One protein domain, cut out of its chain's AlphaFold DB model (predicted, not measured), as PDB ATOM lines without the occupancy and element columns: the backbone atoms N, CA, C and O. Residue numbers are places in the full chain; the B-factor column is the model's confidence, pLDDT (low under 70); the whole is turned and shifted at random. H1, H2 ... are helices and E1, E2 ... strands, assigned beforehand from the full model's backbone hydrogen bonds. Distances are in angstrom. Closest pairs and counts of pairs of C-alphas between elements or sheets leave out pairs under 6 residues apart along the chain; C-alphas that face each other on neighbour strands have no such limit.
ATOM      1  N   PHE A   8      33.963 -33.532  30.247       83.94
ATOM      2  CA  PHE A   8      34.470 -34.812  30.730       83.94
ATOM      3  C   PHE A   8      33.290 -35.770  30.837       83.94
ATOM      4  O   PHE A   8      32.213 -35.370  31.294       83.94
ATOM      5  N   GLY A   9      33.469 -37.002  30.366       85.19
ATOM      6  CA  GLY A   9      32.483 -38.055  30.595       85.19
ATOM      7  C   GLY A   9      32.443 -38.399  32.080       85.19
ATOM      8  O   GLY A   9      33.474 -38.345  32.736       85.19
ATOM      9  N   VAL A  10      31.277 -38.745  32.615       84.44
ATOM     10  CA  VAL A  10      31.148 -39.299  33.969       84.44
ATOM     11  C   VAL A  10      30.403 -40.616  33.832       84.44
ATOM     12  O   VAL A  10      29.429 -40.689  33.081       84.44
ATOM     13  N   GLU A  11      30.883 -41.651  34.512       82.94
ATOM     14  CA  GLU A  11      30.195 -42.940  34.560       82.94
ATOM     15  C   GLU A  11      28.784 -42.778  35.156       82.94
ATOM     16  O   GLU A  11      28.601 -42.063  36.143       82.94
ATOM     17  N   ASP A  12      27.775 -43.436  34.573       79.62
ATOM     18  CA  ASP A  12      26.385 -43.377  35.057       79.62
ATOM     19  C   ASP A  12      26.171 -44.283  36.282       79.62
ATOM     20  O   ASP A  12      25.319 -45.170  36.313       79.62
ATOM     21  N   SER A  13      26.998 -44.081  37.304       83.12
ATOM     22  CA  SER A  13      26.881 -44.726  38.605       83.12
ATOM     23  C   SER A  13      26.588 -43.678  39.670       83.12
ATOM     24  O   SER A  13      26.985 -42.509  39.577       83.12
ATOM     25  N   LYS A  14      25.838 -44.078  40.700       81.56
ATOM     26  CA  LYS A  14      25.554 -43.186  41.828       81.56
ATOM     27  C   LYS A  14      26.843 -42.902  42.597       81.56
ATOM     28  O   LYS A  14      27.084 -41.770  42.989       81.56
ATOM     29  N   GLU A  15      27.689 -43.913  42.729       82.75
ATOM     30  CA  GLU A  15      28.971 -43.868  43.417       82.75
ATOM     31  C   GLU A  15      29.932 -42.866  42.770       82.75
ATOM     32  O   GLU A  15      30.555 -42.089  43.489       82.75
ATOM     33  N   ALA A  16      30.033 -42.835  41.433       82.50
ATOM     34  CA  ALA A  16      30.869 -41.854  40.740       82.50
ATOM     35  C   ALA A  16      30.350 -40.424  40.945       82.50
ATOM     36  O   ALA A  16      31.133 -39.507  41.183       82.50
ATOM     37  N   ARG A  17      29.026 -40.227  40.909       83.81
ATOM     38  CA  ARG A  17      28.412 -38.918  41.174       83.81
ATOM     39  C   ARG A  17      28.634 -38.460  42.612       83.81
ATOM     40  O   ARG A  17      29.055 -37.324  42.813       83.81
ATOM     41  N   ASP A  18      28.412 -39.337  43.586       84.88
ATOM     42  CA  ASP A  18      28.598 -39.041  45.007       84.88
ATOM     43  C   ASP A  18      30.076 -38.738  45.318       84.88
ATOM     44  O   ASP A  18      30.368 -37.755  45.996       84.88
ATOM     45  N   ALA A  19      31.015 -39.512  44.759       84.50
ATOM     46  CA  ALA A  19      32.455 -39.295  44.934       84.50
ATOM     47  C   ALA A  19      32.946 -37.965  44.335       84.50
ATOM     48  O   ALA A  19      33.848 -37.339  44.886       84.50
ATOM     49  N   LEU A  20      32.338 -37.517  43.232       84.50
ATOM     50  CA  LEU A  20      32.621 -36.221  42.606       84.50
ATOM     51  C   LEU A  20      31.833 -35.057  43.236       84.50
ATOM     52  O   LEU A  20      31.983 -33.915  42.804       84.50
ATOM     53  N   GLY A  21      30.962 -35.320  44.217       85.94
ATOM     54  CA  GLY A  21      30.089 -34.305  44.815       85.94
ATOM     55  C   GLY A  21      28.979 -33.801  43.879       85.94
ATOM     56  O   GLY A  21      28.390 -32.748  44.126       85.94
ATOM     57  N   LEU A  22      28.662 -34.541  42.811       83.75
ATOM     58  CA  LEU A  22      27.604 -34.236  41.842       83.75
ATOM     59  C   LEU A  22      26.227 -34.643  42.391       83.75
ATOM     60  O   LEU A  22      25.561 -35.541  41.877       83.75
ATOM     61  N   THR A  23      25.800 -33.970  43.457       78.12
ATOM     62  CA  THR A  23      24.537 -34.246  44.165       78.12
ATOM     63  C   THR A  23      23.306 -33.639  43.484       78.12
ATOM     64  O   THR A  23      22.173 -33.997  43.804       78.12
ATOM     65  N   LEU A  24      23.517 -32.726  42.533       77.31
ATOM     66  CA  LEU A  24      22.462 -32.056  41.779       77.31
ATOM     67  C   LEU A  24      22.028 -32.885  40.566       77.31
ATOM     68  O   LEU A  24      22.841 -33.532  39.906       77.31
ATOM     69  N   THR A  25      20.737 -32.820  40.231       77.56
ATOM     70  CA  THR A  25      20.208 -33.439  39.012       77.56
ATOM     71  C   THR A  25      20.859 -32.798  37.778       77.56
ATOM     72  O   THR A  25      20.840 -31.569  37.658       77.56
ATOM     73  N   PRO A  26      21.428 -33.589  36.850       79.12
ATOM     74  CA  PRO A  26      22.066 -33.048  35.658       79.12
ATOM     75  C   PRO A  26      21.043 -32.324  34.777       79.12
ATOM     76  O   PRO A  26      19.958 -32.837  34.503       79.12
ATOM     77  N   SER A  27      21.402 -31.127  34.316       83.00
ATOM     78  CA  SER A  27      20.583 -30.373  33.366       83.00
ATOM     79  C   SER A  27      20.697 -30.966  31.962       83.00
ATOM     80  O   SER A  27      21.789 -31.328  31.517       83.00
ATOM     81  N   LEU A  28      19.570 -31.047  31.249       83.12
ATOM     82  CA  LEU A  28      19.534 -31.505  29.863       83.12
ATOM     83  C   LEU A  28      20.179 -30.452  28.957       83.12
ATOM     84  O   LEU A  28      19.666 -29.345  28.807       83.12
ATOM     85  N   ALA A  29      21.292 -30.815  28.323       81.50
ATOM     86  CA  ALA A  29      21.993 -29.958  27.375       81.50
ATOM     87  C   ALA A  29      21.776 -30.443  25.929       81.50
ATOM     88  O   ALA A  29      21.819 -31.648  25.665       81.50
ATOM     89  N   PRO A  30      21.579 -29.531  24.960       87.81
ATOM     90  CA  PRO A  30      21.455 -29.904  23.559       87.81
ATOM     91  C   PRO A  30      22.782 -30.454  23.022       87.81
ATOM     92  O   PRO A  30      23.841 -29.839  23.165       87.81
ATOM     93  N   TRP A  31      22.714 -31.594  22.332       84.06
ATOM     94  CA  TRP A  31      23.895 -32.305  21.824       84.06
ATOM     95  C   TRP A  31      24.782 -31.453  20.906       84.06
ATOM     96  O   TRP A  31      26.007 -31.565  20.932       84.06
ATOM     97  N   VAL A  32      24.169 -30.562  20.121       85.12
ATOM     98  CA  VAL A  32      24.880 -29.658  19.208       85.12
ATOM     99  C   VAL A  32      25.856 -28.753  19.966       85.12
ATOM    100  O   VAL A  32      26.982 -28.575  19.515       85.12
ATOM    101  N   ALA A  33      25.465 -28.247  21.141       82.00
ATOM    102  CA  ALA A  33      26.323 -27.393  21.958       82.00
ATOM    103  C   ALA A  33      27.471 -28.183  22.607       82.00
ATOM    104  O   ALA A  33      28.604 -27.713  22.643       82.00
ATOM    105  N   LEU A  34      27.208 -29.415  23.059       80.69
ATOM    106  CA  LEU A  34      28.222 -30.259  23.701       80.69
ATOM    107  C   LEU A  34      29.363 -30.644  22.751       80.69
ATOM    108  O   LEU A  34      30.506 -30.756  23.184       80.69
ATOM    109  N   ARG A  35      29.087 -30.817  21.453       82.38
ATOM    110  CA  ARG A  35      30.113 -31.178  20.457       82.38
ATOM    111  C   ARG A  35      31.145 -30.081  20.201       82.38
ATOM    112  O   ARG A  35      32.228 -30.402  19.726       82.38
ATOM    113  N   LEU A  36      30.819 -28.825  20.504       84.81
ATOM    114  CA  LEU A  36      31.744 -27.699  20.350       84.81
ATOM    115  C   LEU A  36      32.814 -27.672  21.447       84.81
ATOM    116  O   LEU A  36      33.848 -27.034  21.278       84.81
ATOM    117  N   LEU A  37      32.573 -28.368  22.561       82.31
ATOM    118  CA  LEU A  37      33.489 -28.405  23.691       82.31
ATOM    119  C   LEU A  37      34.545 -29.499  23.480       82.31
ATOM    120  O   LEU A  37      34.181 -30.643  23.155       82.31
ATOM    121  N   PRO A  38      35.835 -29.193  23.712       82.88
ATOM    122  CA  PRO A  38      36.884 -30.200  23.690       82.88
ATOM    123  C   PRO A  38      36.576 -31.303  24.709       82.88
ATOM    124  O   PRO A  38      36.173 -31.032  25.844       82.88
ATOM    125  N   GLN A  39      36.723 -32.555  24.272       81.38
ATOM    126  CA  GLN A  39      36.479 -33.733  25.103       81.38
ATOM    127  C   GLN A  39      37.739 -34.107  25.881       81.38
ATOM    128  O   GLN A  39      38.788 -34.347  25.286       81.38
ATOM    129  N   GLY A  40      37.619 -34.129  27.203       81.50
ATOM    130  CA  GLY A  40      38.610 -34.680  28.114       81.50
ATOM    131  C   GLY A  40      38.389 -36.175  28.370       81.50
ATOM    132  O   GLY A  40      37.439 -36.758  27.833       81.50
ATOM    133  N   PRO A  41      39.254 -36.795  29.188       82.62
ATOM    134  CA  PRO A  41      39.090 -38.172  29.639       82.62
ATOM    135  C   PRO A  41      37.754 -38.394  30.361       82.62
ATOM    136  O   PRO A  41      37.097 -37.463  30.839       82.62
ATOM    137  N   THR A  42      37.340 -39.653  30.428       84.44
ATOM    138  CA  THR A  42      36.189 -40.050  31.238       84.44
ATOM    139  C   THR A  42      36.615 -40.107  32.701       84.44
ATOM    140  O   THR A  42      37.628 -40.702  33.041       84.44
ATOM    141  N   LEU A  43      35.827 -39.496  33.576       82.44
ATOM    142  CA  LEU A  43      35.976 -39.606  35.018       82.44
ATOM    143  C   LEU A  43      35.300 -40.906  35.462       82.44
ATOM    144  O   LEU A  43      34.077 -40.964  35.625       82.44
ATOM    145  N   SER A  44      36.109 -41.952  35.617       81.69
ATOM    146  CA  SER A  44      35.688 -43.254  36.129       81.69
ATOM    147  C   SER A  44      36.632 -43.742  37.223       81.69
ATOM    148  O   SER A  44      37.795 -43.339  37.302       81.69
ATOM    149  N   ARG A  45      36.138 -44.644  38.079       79.25
ATOM    150  CA  ARG A  45      36.973 -45.248  39.127       79.25
ATOM    151  C   ARG A  45      38.080 -46.131  38.545       79.25
ATOM    152  O   ARG A  45      39.164 -46.180  39.113       79.25
ATOM    153  N   ALA A  46      37.801 -46.843  37.455       79.19
ATOM    154  CA  ALA A  46      38.776 -47.722  36.814       79.19
ATOM    155  C   ALA A  46      39.942 -46.918  36.228       79.19
ATOM    156  O   ALA A  46      41.095 -47.282  36.444       79.19
ATOM    157  N   ASP A  47      39.640 -45.796  35.574       75.75
ATOM    158  CA  ASP A  47      40.662 -44.922  34.995       75.75
ATOM    159  C   ASP A  47      41.492 -44.248  36.096       75.75
ATOM    160  O   ASP A  47      42.715 -44.236  36.013       75.75
ATOM    161  N   ALA A  48      40.865 -43.815  37.196       78.94
ATOM    162  CA  ALA A  48      41.568 -43.234  38.348       78.94
ATOM    163  C   ALA A  48      42.487 -44.222  39.098       78.94
ATOM    164  O   ALA A  48      43.393 -43.805  39.816       78.94
ATOM    165  N   LEU A  49      42.260 -45.535  38.975       78.00
ATOM    166  CA  LEU A  49      43.170 -46.549  39.526       78.00
ATOM    167  C   LEU A  49      44.425 -46.741  38.666       78.00
ATOM    168  O   LEU A  49      45.413 -47.280  39.157       78.00
ATOM    169  N   VAL A  50      44.371 -46.342  37.395       77.19
ATOM    170  CA  VAL A  50      45.485 -46.435  36.444       77.19
ATOM    171  C   VAL A  50      46.242 -45.112  36.388       77.19
ATOM    172  O   VAL A  50      47.471 -45.086  36.407       77.19
ATOM    173  N   GLU A  51      45.500 -44.013  36.331       68.62
ATOM    174  CA  GLU A  51      46.026 -42.660  36.305       68.62
ATOM    175  C   GLU A  51      46.228 -42.175  37.742       68.62
ATOM    176  O   GLU A  51      45.345 -41.604  38.380       68.62
TER     177      GLU A  51
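AT A GLANCE: This is residues 8 to 51 of the 68 residues of the protein "ESX conserved component EccB5" of Mycobacterium tuberculosis (UniProt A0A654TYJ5). An open loop of chain: two short parallel strands, E1 and E2, lie side by side, and between them the chain swings out through H1, a long bare link and H2, leaving the middle of the loop empty. H3 ends the fold just past E2. The 44 printed residues run E1, H1, H2, E2, H3, a mixed class. The whole is loose, radius of gyration of the C-alphas 11.9 A, spanning 32 by 23 by 13 A.

IN THESE COORDINATES: E1, residues 8 to 10, 6.5 A, begins at C-alpha 8 (34.470, -34.812, 30.730). H1 is residues 14 to 19, 8.5 A; H2, 31 to 34, 5.1 A; E2, 39 to 43, 11.5 A. H3, residues 45 to 50, 9.0 A, ends at C-alpha 50 (45.485, -46.435, 36.444).

HOW THE PARTS SIT: E1 and E2 are parallel at 29 degrees; N 43 and O 9 are 2.8 A apart, within hydrogen-bond range. E1, H1, H2, E2 form a strand-helix-strand unit, parallel neighbour strands with helices between. H1 and H3 are close but not clearly touching, C-alphas 16 and 45 being closest at 7.2 A. H2 is apart from H1. Every O i to N i+4 pair is within range in H1, 1 of 2 in H3; H2 is too short for one.

THE WHOLE: The C-alphas farthest apart, Val 32 and Leu 49, are 32.1 A apart. The printed part has no cut. The H1 to H2 link is long. Residue 51 is under 70 in pLDDT.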